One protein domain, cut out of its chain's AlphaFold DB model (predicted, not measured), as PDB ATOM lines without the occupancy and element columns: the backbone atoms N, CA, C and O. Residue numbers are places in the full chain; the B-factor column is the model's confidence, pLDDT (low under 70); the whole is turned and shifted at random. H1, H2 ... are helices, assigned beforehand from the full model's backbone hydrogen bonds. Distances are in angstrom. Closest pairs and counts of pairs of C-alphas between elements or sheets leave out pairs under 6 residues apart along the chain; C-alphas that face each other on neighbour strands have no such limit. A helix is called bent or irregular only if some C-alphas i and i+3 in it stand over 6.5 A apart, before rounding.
ATOM      1  N   ILE A 366     136.262 185.397 124.597       73.44
ATOM      2  CA  ILE A 366     135.990 184.193 123.795       73.44
ATOM      3  C   ILE A 366     136.597 182.965 124.471       73.44
ATOM      4  O   ILE A 366     135.951 181.926 124.536       73.44
ATOM      5  N   THR A 367     137.811 183.096 125.002       71.06
ATOM      6  CA  THR A 367     138.523 182.012 125.684       71.06
ATOM      7  C   THR A 367     137.804 181.591 126.964       71.06
ATOM      8  O   THR A 367     137.566 180.403 127.154       71.06
ATOM      9  N   ILE A 368     137.394 182.548 127.808       73.94
ATOM     10  CA  ILE A 368     136.625 182.270 129.032       73.94
ATOM     11  C   ILE A 368     135.309 181.578 128.680       73.94
ATOM     12  O   ILE A 368     135.046 180.505 129.205       73.94
ATOM     13  N   LEU A 369     134.525 182.144 127.755       74.00
ATOM     14  CA  LEU A 369     133.243 181.569 127.337       74.00
ATOM     15  C   LEU A 369     133.400 180.169 126.742       74.00
ATOM     16  O   LEU A 369     132.568 179.298 126.983       74.00
ATOM     17  N   PHE A 370     134.454 179.949 125.960       76.88
ATOM     18  CA  PHE A 370     134.763 178.648 125.384       76.88
ATOM     19  C   PHE A 370     135.069 177.621 126.470       76.88
ATOM     20  O   PHE A 370     134.470 176.547 126.469       76.88
ATOM     21  N   PHE A 371     135.944 177.955 127.421       74.12
ATOM     22  CA  PHE A 371     136.274 177.039 128.508       74.12
ATOM     23  C   PHE A 371     135.077 176.781 129.413       74.12
ATOM     24  O   PHE A 371     134.775 175.616 129.640       74.12
ATOM     25  N   THR A 372     134.345 177.807 129.862       75.94
ATOM     26  CA  THR A 372     133.139 177.599 130.684       75.94
ATOM     27  C   THR A 372     132.129 176.717 129.956       75.94
ATOM     28  O   THR A 372     131.620 175.768 130.535       75.94
ATOM     29  N   SER A 373     131.928 176.935 128.650       78.44
ATOM     30  CA  SER A 373     131.055 176.074 127.844       78.44
ATOM     31  C   SER A 373     131.552 174.631 127.791       78.44
ATOM     32  O   SER A 373     130.750 173.714 127.907       78.44
ATOM     33  N   ILE A 374     132.856 174.396 127.630       78.12
ATOM     34  CA  ILE A 374     133.414 173.035 127.641       78.12
ATOM     35  C   ILE A 374     133.230 172.377 129.009       78.12
ATOM     36  O   ILE A 374     132.838 171.211 129.066       78.12
ATOM     37  N   PHE A 375     133.492 173.100 130.098       79.94
ATOM     38  CA  PHE A 375     133.325 172.571 131.449       79.94
ATOM     39  C   PHE A 375     131.869 172.184 131.721       79.94
ATOM     40  O   PHE A 375     131.603 171.033 132.067       79.94
ATOM     41  N   ASP A 376     130.936 173.099 131.467       84.19
ATOM     42  CA  ASP A 376     129.521 172.913 131.795       84.19
ATOM     43  C   ASP A 376     128.812 171.937 130.847       84.19
ATOM     44  O   ASP A 376     128.011 171.111 131.285       84.19
ATOM     45  N   VAL A 377     129.111 171.986 129.545       84.31
ATOM     46  CA  VAL A 377     128.418 171.175 128.528       84.31
ATOM     47  C   VAL A 377     129.038 169.790 128.367       84.31
ATOM     48  O   VAL A 377     128.317 168.844 128.058       84.31
ATOM     49  N   ILE A 378     130.357 169.652 128.530       82.38
ATOM     50  CA  ILE A 378     131.070 168.407 128.212       82.38
ATOM     51  C   ILE A 378     131.642 167.773 129.476       82.38
ATOM     52  O   ILE A 378     131.301 166.636 129.792       82.38
ATOM     53  N   LEU A 379     132.502 168.482 130.208       82.12
ATOM     54  CA  LEU A 379     133.320 167.846 131.245       82.12
ATOM     55  C   LEU A 379     132.515 167.440 132.479       82.12
ATOM     56  O   LEU A 379     132.638 166.295 132.911       82.12
ATOM     57  N   TYR A 380     131.675 168.318 133.035       86.06
ATOM     58  CA  TYR A 380     130.868 167.962 134.206       86.06
ATOM     59  C   TYR A 380     129.887 166.813 133.921       86.06
ATOM     60  O   TYR A 380     129.865 165.861 134.708       86.06
ATOM     61  N   PRO A 381     129.149 166.801 132.792       88.38
ATOM     62  CA  PRO A 381     128.309 165.659 132.439       88.38
ATOM     63  C   PRO A 381     129.101 164.353 132.250       88.38
ATOM     64  O   PRO A 381     128.656 163.290 132.697       88.38
ATOM     65  N   VAL A 382     130.282 164.412 131.614       83.56
ATOM     66  CA  VAL A 382     131.160 163.239 131.430       83.56
ATOM     67  C   VAL A 382     131.684 162.728 132.768       83.56
ATOM     68  O   VAL A 382     131.680 161.521 132.996       83.56
ATOM     69  N   ARG A 383     132.064 163.613 133.691       83.25
ATOM     70  CA  ARG A 383     132.525 163.226 135.031       83.25
ATOM     71  C   ARG A 383     131.461 162.456 135.802       83.25
ATOM     72  O   ARG A 383     131.770 161.437 136.423       83.25
ATOM     73  N   GLU A 384     130.208 162.899 135.733       86.31
ATOM     74  CA  GLU A 384     129.129 162.170 136.394       86.31
ATOM     75  C   GLU A 384     128.965 160.754 135.814       86.31
ATOM     76  O   GLU A 384     128.430 159.893 136.507       86.31
ATOM     77  N   ILE A 385     129.406 160.453 134.569       84.19
ATOM     78  CA  ILE A 385     129.348 159.081 134.000       84.19
ATOM     79  C   ILE A 385     130.019 158.097 134.951       84.19
ATOM     80  O   ILE A 385     129.420 157.067 135.256       84.19
ATOM     81  N   GLY A 386     131.212 158.448 135.434       78.81
ATOM     82  CA  GLY A 386     131.943 157.658 136.415       78.81
ATOM     83  C   GLY A 386     131.330 157.767 137.808       78.81
ATOM     84  O   GLY A 386     131.024 156.751 138.419       78.81
ATOM     85  N   LEU A 387     131.102 158.987 138.300       82.62
ATOM     86  CA  LEU A 387     130.557 159.233 139.640       82.62
ATOM     87  C   LEU A 387     129.069 159.557 139.562       82.62
ATOM     88  O   LEU A 387     128.693 160.726 139.526       82.62
ATOM     89  N   THR A 388     128.213 158.536 139.549       87.81
ATOM     90  CA  THR A 388     126.764 158.784 139.575       87.81
ATOM     91  C   THR A 388     126.353 159.199 140.990       87.81
ATOM     92  O   THR A 388     126.424 158.361 141.895       87.81
ATOM     93  N   PRO A 389     125.938 160.460 141.226       90.88
ATOM     94  CA  PRO A 389     125.510 160.868 142.550       90.88
ATOM     95  C   PRO A 389     124.234 160.121 142.938       90.88
ATOM     96  O   PRO A 389     123.380 159.790 142.109       90.88
ATOM     97  N   THR A 390     124.106 159.863 144.234       94.19
ATOM     98  CA  THR A 390     122.942 159.183 144.800       94.19
ATOM     99  C   THR A 390     122.186 160.156 145.681       94.19
ATOM    100  O   THR A 390     122.783 160.937 146.424       94.19
ATOM    101  N   SER A 633     122.946 165.416 138.313       91.19
ATOM    102  CA  SER A 633     122.889 166.870 138.483       91.19
ATOM    103  C   SER A 633     123.336 167.608 137.239       91.19
ATOM    104  O   SER A 633     122.851 168.710 136.983       91.19
ATOM    105  N   GLN A 634     124.240 167.006 136.470       92.38
ATOM    106  CA  GLN A 634     124.841 167.615 135.299       92.38
ATOM    107  C   GLN A 634     124.591 166.726 134.085       92.38
ATOM    108  O   GLN A 634     124.972 165.559 134.023       92.38
ATOM    109  N   SER A 635     123.940 167.309 133.087       92.38
ATOM    110  CA  SER A 635     123.737 166.697 131.778       92.38
ATOM    111  C   SER A 635     124.184 167.665 130.695       92.38
ATOM    112  O   SER A 635     124.234 168.867 130.931       92.38
ATOM    113  N   VAL A 636     124.477 167.173 129.494       88.06
ATOM    114  CA  VAL A 636     124.869 168.013 128.351       88.06
ATOM    115  C   VAL A 636     123.785 169.054 128.054       88.06
ATOM    116  O   VAL A 636     124.083 170.234 127.872       88.06
ATOM    117  N   VAL A 637     122.509 168.648 128.062       87.56
ATOM    118  CA  VAL A 637     121.370 169.572 127.913       87.56
ATOM    119  C   VAL A 637     121.289 170.556 129.085       87.56
ATOM    120  O   VAL A 637     121.037 171.740 128.856       87.56
ATOM    121  N   GLY A 638     121.554 170.106 130.316       87.50
ATOM    122  CA  GLY A 638     121.656 170.970 131.497       87.50
ATOM    123  C   GLY A 638     122.795 171.992 131.399       87.50
ATOM    124  O   GLY A 638     122.585 173.166 131.696       87.50
ATOM    125  N   GLY A 639     123.959 171.592 130.890       86.94
ATOM    126  CA  GLY A 639     125.093 172.469 130.613       86.94
ATOM    127  C   GLY A 639     124.763 173.501 129.540       86.94
ATOM    128  O   GLY A 639     124.987 174.695 129.729       86.94
ATOM    129  N   PHE A 640     124.110 173.086 128.448       83.19
ATOM    130  CA  PHE A 640     123.584 174.036 127.463       83.19
ATOM    131  C   PHE A 640     122.572 175.000 128.091       83.19
ATOM    132  O   PHE A 640     122.553 176.175 127.728       83.19
ATOM    133  N   ALA A 641     121.744 174.539 129.037       84.88
ATOM    134  CA  ALA A 641     120.827 175.394 129.784       84.88
ATOM    135  C   ALA A 641     121.557 176.427 130.659       84.88
ATOM    136  O   ALA A 641     121.174 177.598 130.645       84.88
ATOM    137  N   GLN A 642     122.638 176.037 131.339       82.25
ATOM    138  CA  GLN A 642     123.451 176.931 132.176       82.25
ATOM    139  C   GLN A 642     124.184 178.007 131.363       82.25
ATOM    140  O   GLN A 642     124.199 179.170 131.763       82.25
ATOM    141  N   VAL A 643     124.693 177.669 130.175       79.44
ATOM    142  CA  VAL A 643     125.368 178.620 129.262       79.44
ATOM    143  C   VAL A 643     124.373 179.587 128.576       79.44
ATOM    144  O   VAL A 643     124.750 180.444 127.776       79.44
ATOM    145  N   GLY A 644     123.082 179.502 128.913       77.56
ATOM    146  CA  GLY A 644     122.032 180.415 128.459       77.56
ATOM    147  C   GLY A 644     120.840 179.724 127.799       77.56
ATOM    148  O   GLY A 644     119.931 180.411 127.342       77.56
ATOM    149  N   GLY A 645     120.815 178.394 127.723       81.12
ATOM    150  CA  GLY A 645     119.803 177.626 126.998       81.12
ATOM    151  C   GLY A 645     120.377 176.994 125.739       81.12
ATOM    152  O   GLY A 645     121.101 177.651 124.993       81.12
ATOM    153  N   LEU A 646     119.944 175.771 125.410       75.00
ATOM    154  CA  LEU A 646     120.171 175.188 124.080       75.00
ATOM    155  C   LEU A 646     119.699 176.150 122.976       75.00
ATOM    156  O   LEU A 646     120.370 176.317 121.962       75.00
ATOM    157  N   TRP A 647     118.578 176.844 123.205       73.75
ATOM    158  CA  TRP A 647     118.062 177.847 122.278       73.75
ATOM    159  C   TRP A 647     118.969 179.070 122.152       73.75
ATOM    160  O   TRP A 647     119.141 179.566 121.046       73.75
ATOM    161  N   THR A 648     119.573 179.551 123.238       72.94
ATOM    162  CA  THR A 648     120.498 180.694 123.194       72.94
ATOM    163  C   THR A 648     121.838 180.296 122.600       72.94
ATOM    164  O   THR A 648     122.402 181.074 121.843       72.94
ATOM    165  N   PHE A 649     122.319 179.075 122.851       73.50
ATOM    166  CA  PHE A 649     123.494 178.530 122.176       73.50
ATOM    167  C   PHE A 649     123.254 178.415 120.669       73.50
ATOM    168  O   PHE A 649     124.021 178.969 119.887       73.50
ATOM    169  N   LEU A 650     122.151 177.780 120.251       74.44
ATOM    170  CA  LEU A 650     121.772 177.701 118.840       74.44
ATOM    171  C   LEU A 650     121.568 179.100 118.262       74.44
ATOM    172  O   LEU A 650     122.159 179.410 117.237       74.44
ATOM    173  N   SER A 651     120.835 179.984 118.940       69.81
ATOM    174  CA  SER A 651     120.662 181.384 118.533       69.81
ATOM    175  C   SER A 651     121.985 182.131 118.474       69.81
ATOM    176  O   SER A 651     122.123 183.011 117.644       69.81
ATOM    177  N   GLY A 652     122.966 181.783 119.304       71.75
ATOM    178  CA  GLY A 652     124.318 182.322 119.302       71.75
ATOM    179  C   GLY A 652     125.130 181.808 118.121       71.75
ATOM    180  O   GLY A 652     125.784 182.600 117.452       71.75
ATOM    181  N   VAL A 653     125.040 180.519 117.787       70.12
ATOM    182  CA  VAL A 653     125.625 179.940 116.566       70.12
ATOM    183  C   VAL A 653     124.977 180.565 115.331       70.12
ATOM    184  O   VAL A 653     125.681 181.044 114.446       70.12
ATOM    185  N   PHE A 654     123.648 180.660 115.303       67.75
ATOM    186  CA  PHE A 654     122.888 181.346 114.263       67.75
ATOM    187  C   PHE A 654     123.274 182.830 114.195       67.75
ATOM    188  O   PHE A 654     123.649 183.311 113.137       67.75
ATOM    189  N   ALA A 655     123.292 183.570 115.297       63.94
ATOM    190  CA  ALA A 655     123.716 184.969 115.333       63.94
ATOM    191  C   ALA A 655     125.203 185.128 114.996       63.94
ATOM    192  O   ALA A 655     125.604 186.150 114.459       63.94
ATOM    193  N   THR A 656     126.045 184.131 115.226       67.25
ATOM    194  CA  THR A 656     127.443 184.186 114.797       67.25
ATOM    195  C   THR A 656     127.531 183.965 113.294       67.25
ATOM    196  O   THR A 656     128.171 184.750 112.608       67.25
ATOM    197  N   ILE A 657     126.848 182.966 112.735       64.12
ATOM    198  CA  ILE A 657     126.854 182.681 111.293       64.12
ATOM    199  C   ILE A 657     126.149 183.806 110.518       64.12
ATOM    200  O   ILE A 657     126.737 184.462 109.655       64.12
ATOM    201  N   PHE A 658     124.893 184.069 110.863       60.78
ATOM    202  CA  PHE A 658     124.034 185.050 110.212       60.78
ATOM    203  C   PHE A 658     124.322 186.464 110.680       60.78
ATOM    204  O   PHE A 658     124.378 187.360 109.851       60.78
TER     205      PHE A 658
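AT A GLANCE: This is residues 366 to 390 and 633 to 658 of the 754 residues of an uncharacterized protein of Gymnopilus dilepis (UniProt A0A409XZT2). One long, kinked helix, H1, is crossed along residues 373 to 381 by a short helix, H2, and past a tight link a third helix, H3, turns off about perpendicular to H2, with its residues 653 to 658 sticking out free. H1 and H3 are apart, and H2 touches both. The printed part has 51 residues with three named helices, H1, H2 and H3 in that order along the chain, and no named strand; the class is all helix. The whole is only just loose, close to compact, with a radius of gyration of the C-alphas of 12.2 A, and the C-alphas span 42 by 21 by 12 A, only just a rod.

IN THESE COORDINATES: Find C-alpha 366 at (135.990, 184.193, 123.795); from there H1 runs through residues 366 to 386, 29.7 A from first to last C-alpha. Near residue 380 you meet a kink of 28 degrees. H1 is irregular, but only just: C-alphas 377 and 380 are 7.0 A apart, and its line is a rough one. After the cut, look for C-alpha 636 at (124.869, 168.013, 128.351), where H2 begins; it covers residues 636 to 642 and is 9.8 A long. H3 covers residues 646 to 658, 17.5 A from first to last C-alpha, and ends at C-alpha 658 at (124.034, 185.050, 110.212).

HOW THE PARTS SIT: Start at residues 373 to 381, the part of H1 that alone touches H2. The closest C-alphas of the two helices are those of Val 377 and Gly 639, 4.1 A apart. Their lines stand at a steep tilt of 45 degrees, and they run opposite ways. Go on to H3, which with residues 646 to 649 alone touches H2 only at the corner by their link, and only just, with 3 pairs of C-alphas within 8 A. The closest C-alphas there are those of Phe 640 and Leu 646, 4.9 A apart, and the lines of H2 and H3 are about perpendicular, at 81 degrees. H1 and H3 are apart. In H2 and H3 every O i to N i+4 pair is within hydrogen-bond range; in H1 it is 14 of 17.

THE WHOLE: The two C-alphas farthest apart are those of Thr 390 and Phe 658, at 43.2 A. Residues 391 to 632 are not printed, and C-alphas 390 and 633 are 9.9 A apart across this cut, which lies in the link from H1 to H2. The link from H2 to H3 is tight, with 3 residues. The mean pLDDT of the printed part is 79.5; look for values under 70 at residue 651 and residues 654 to 658.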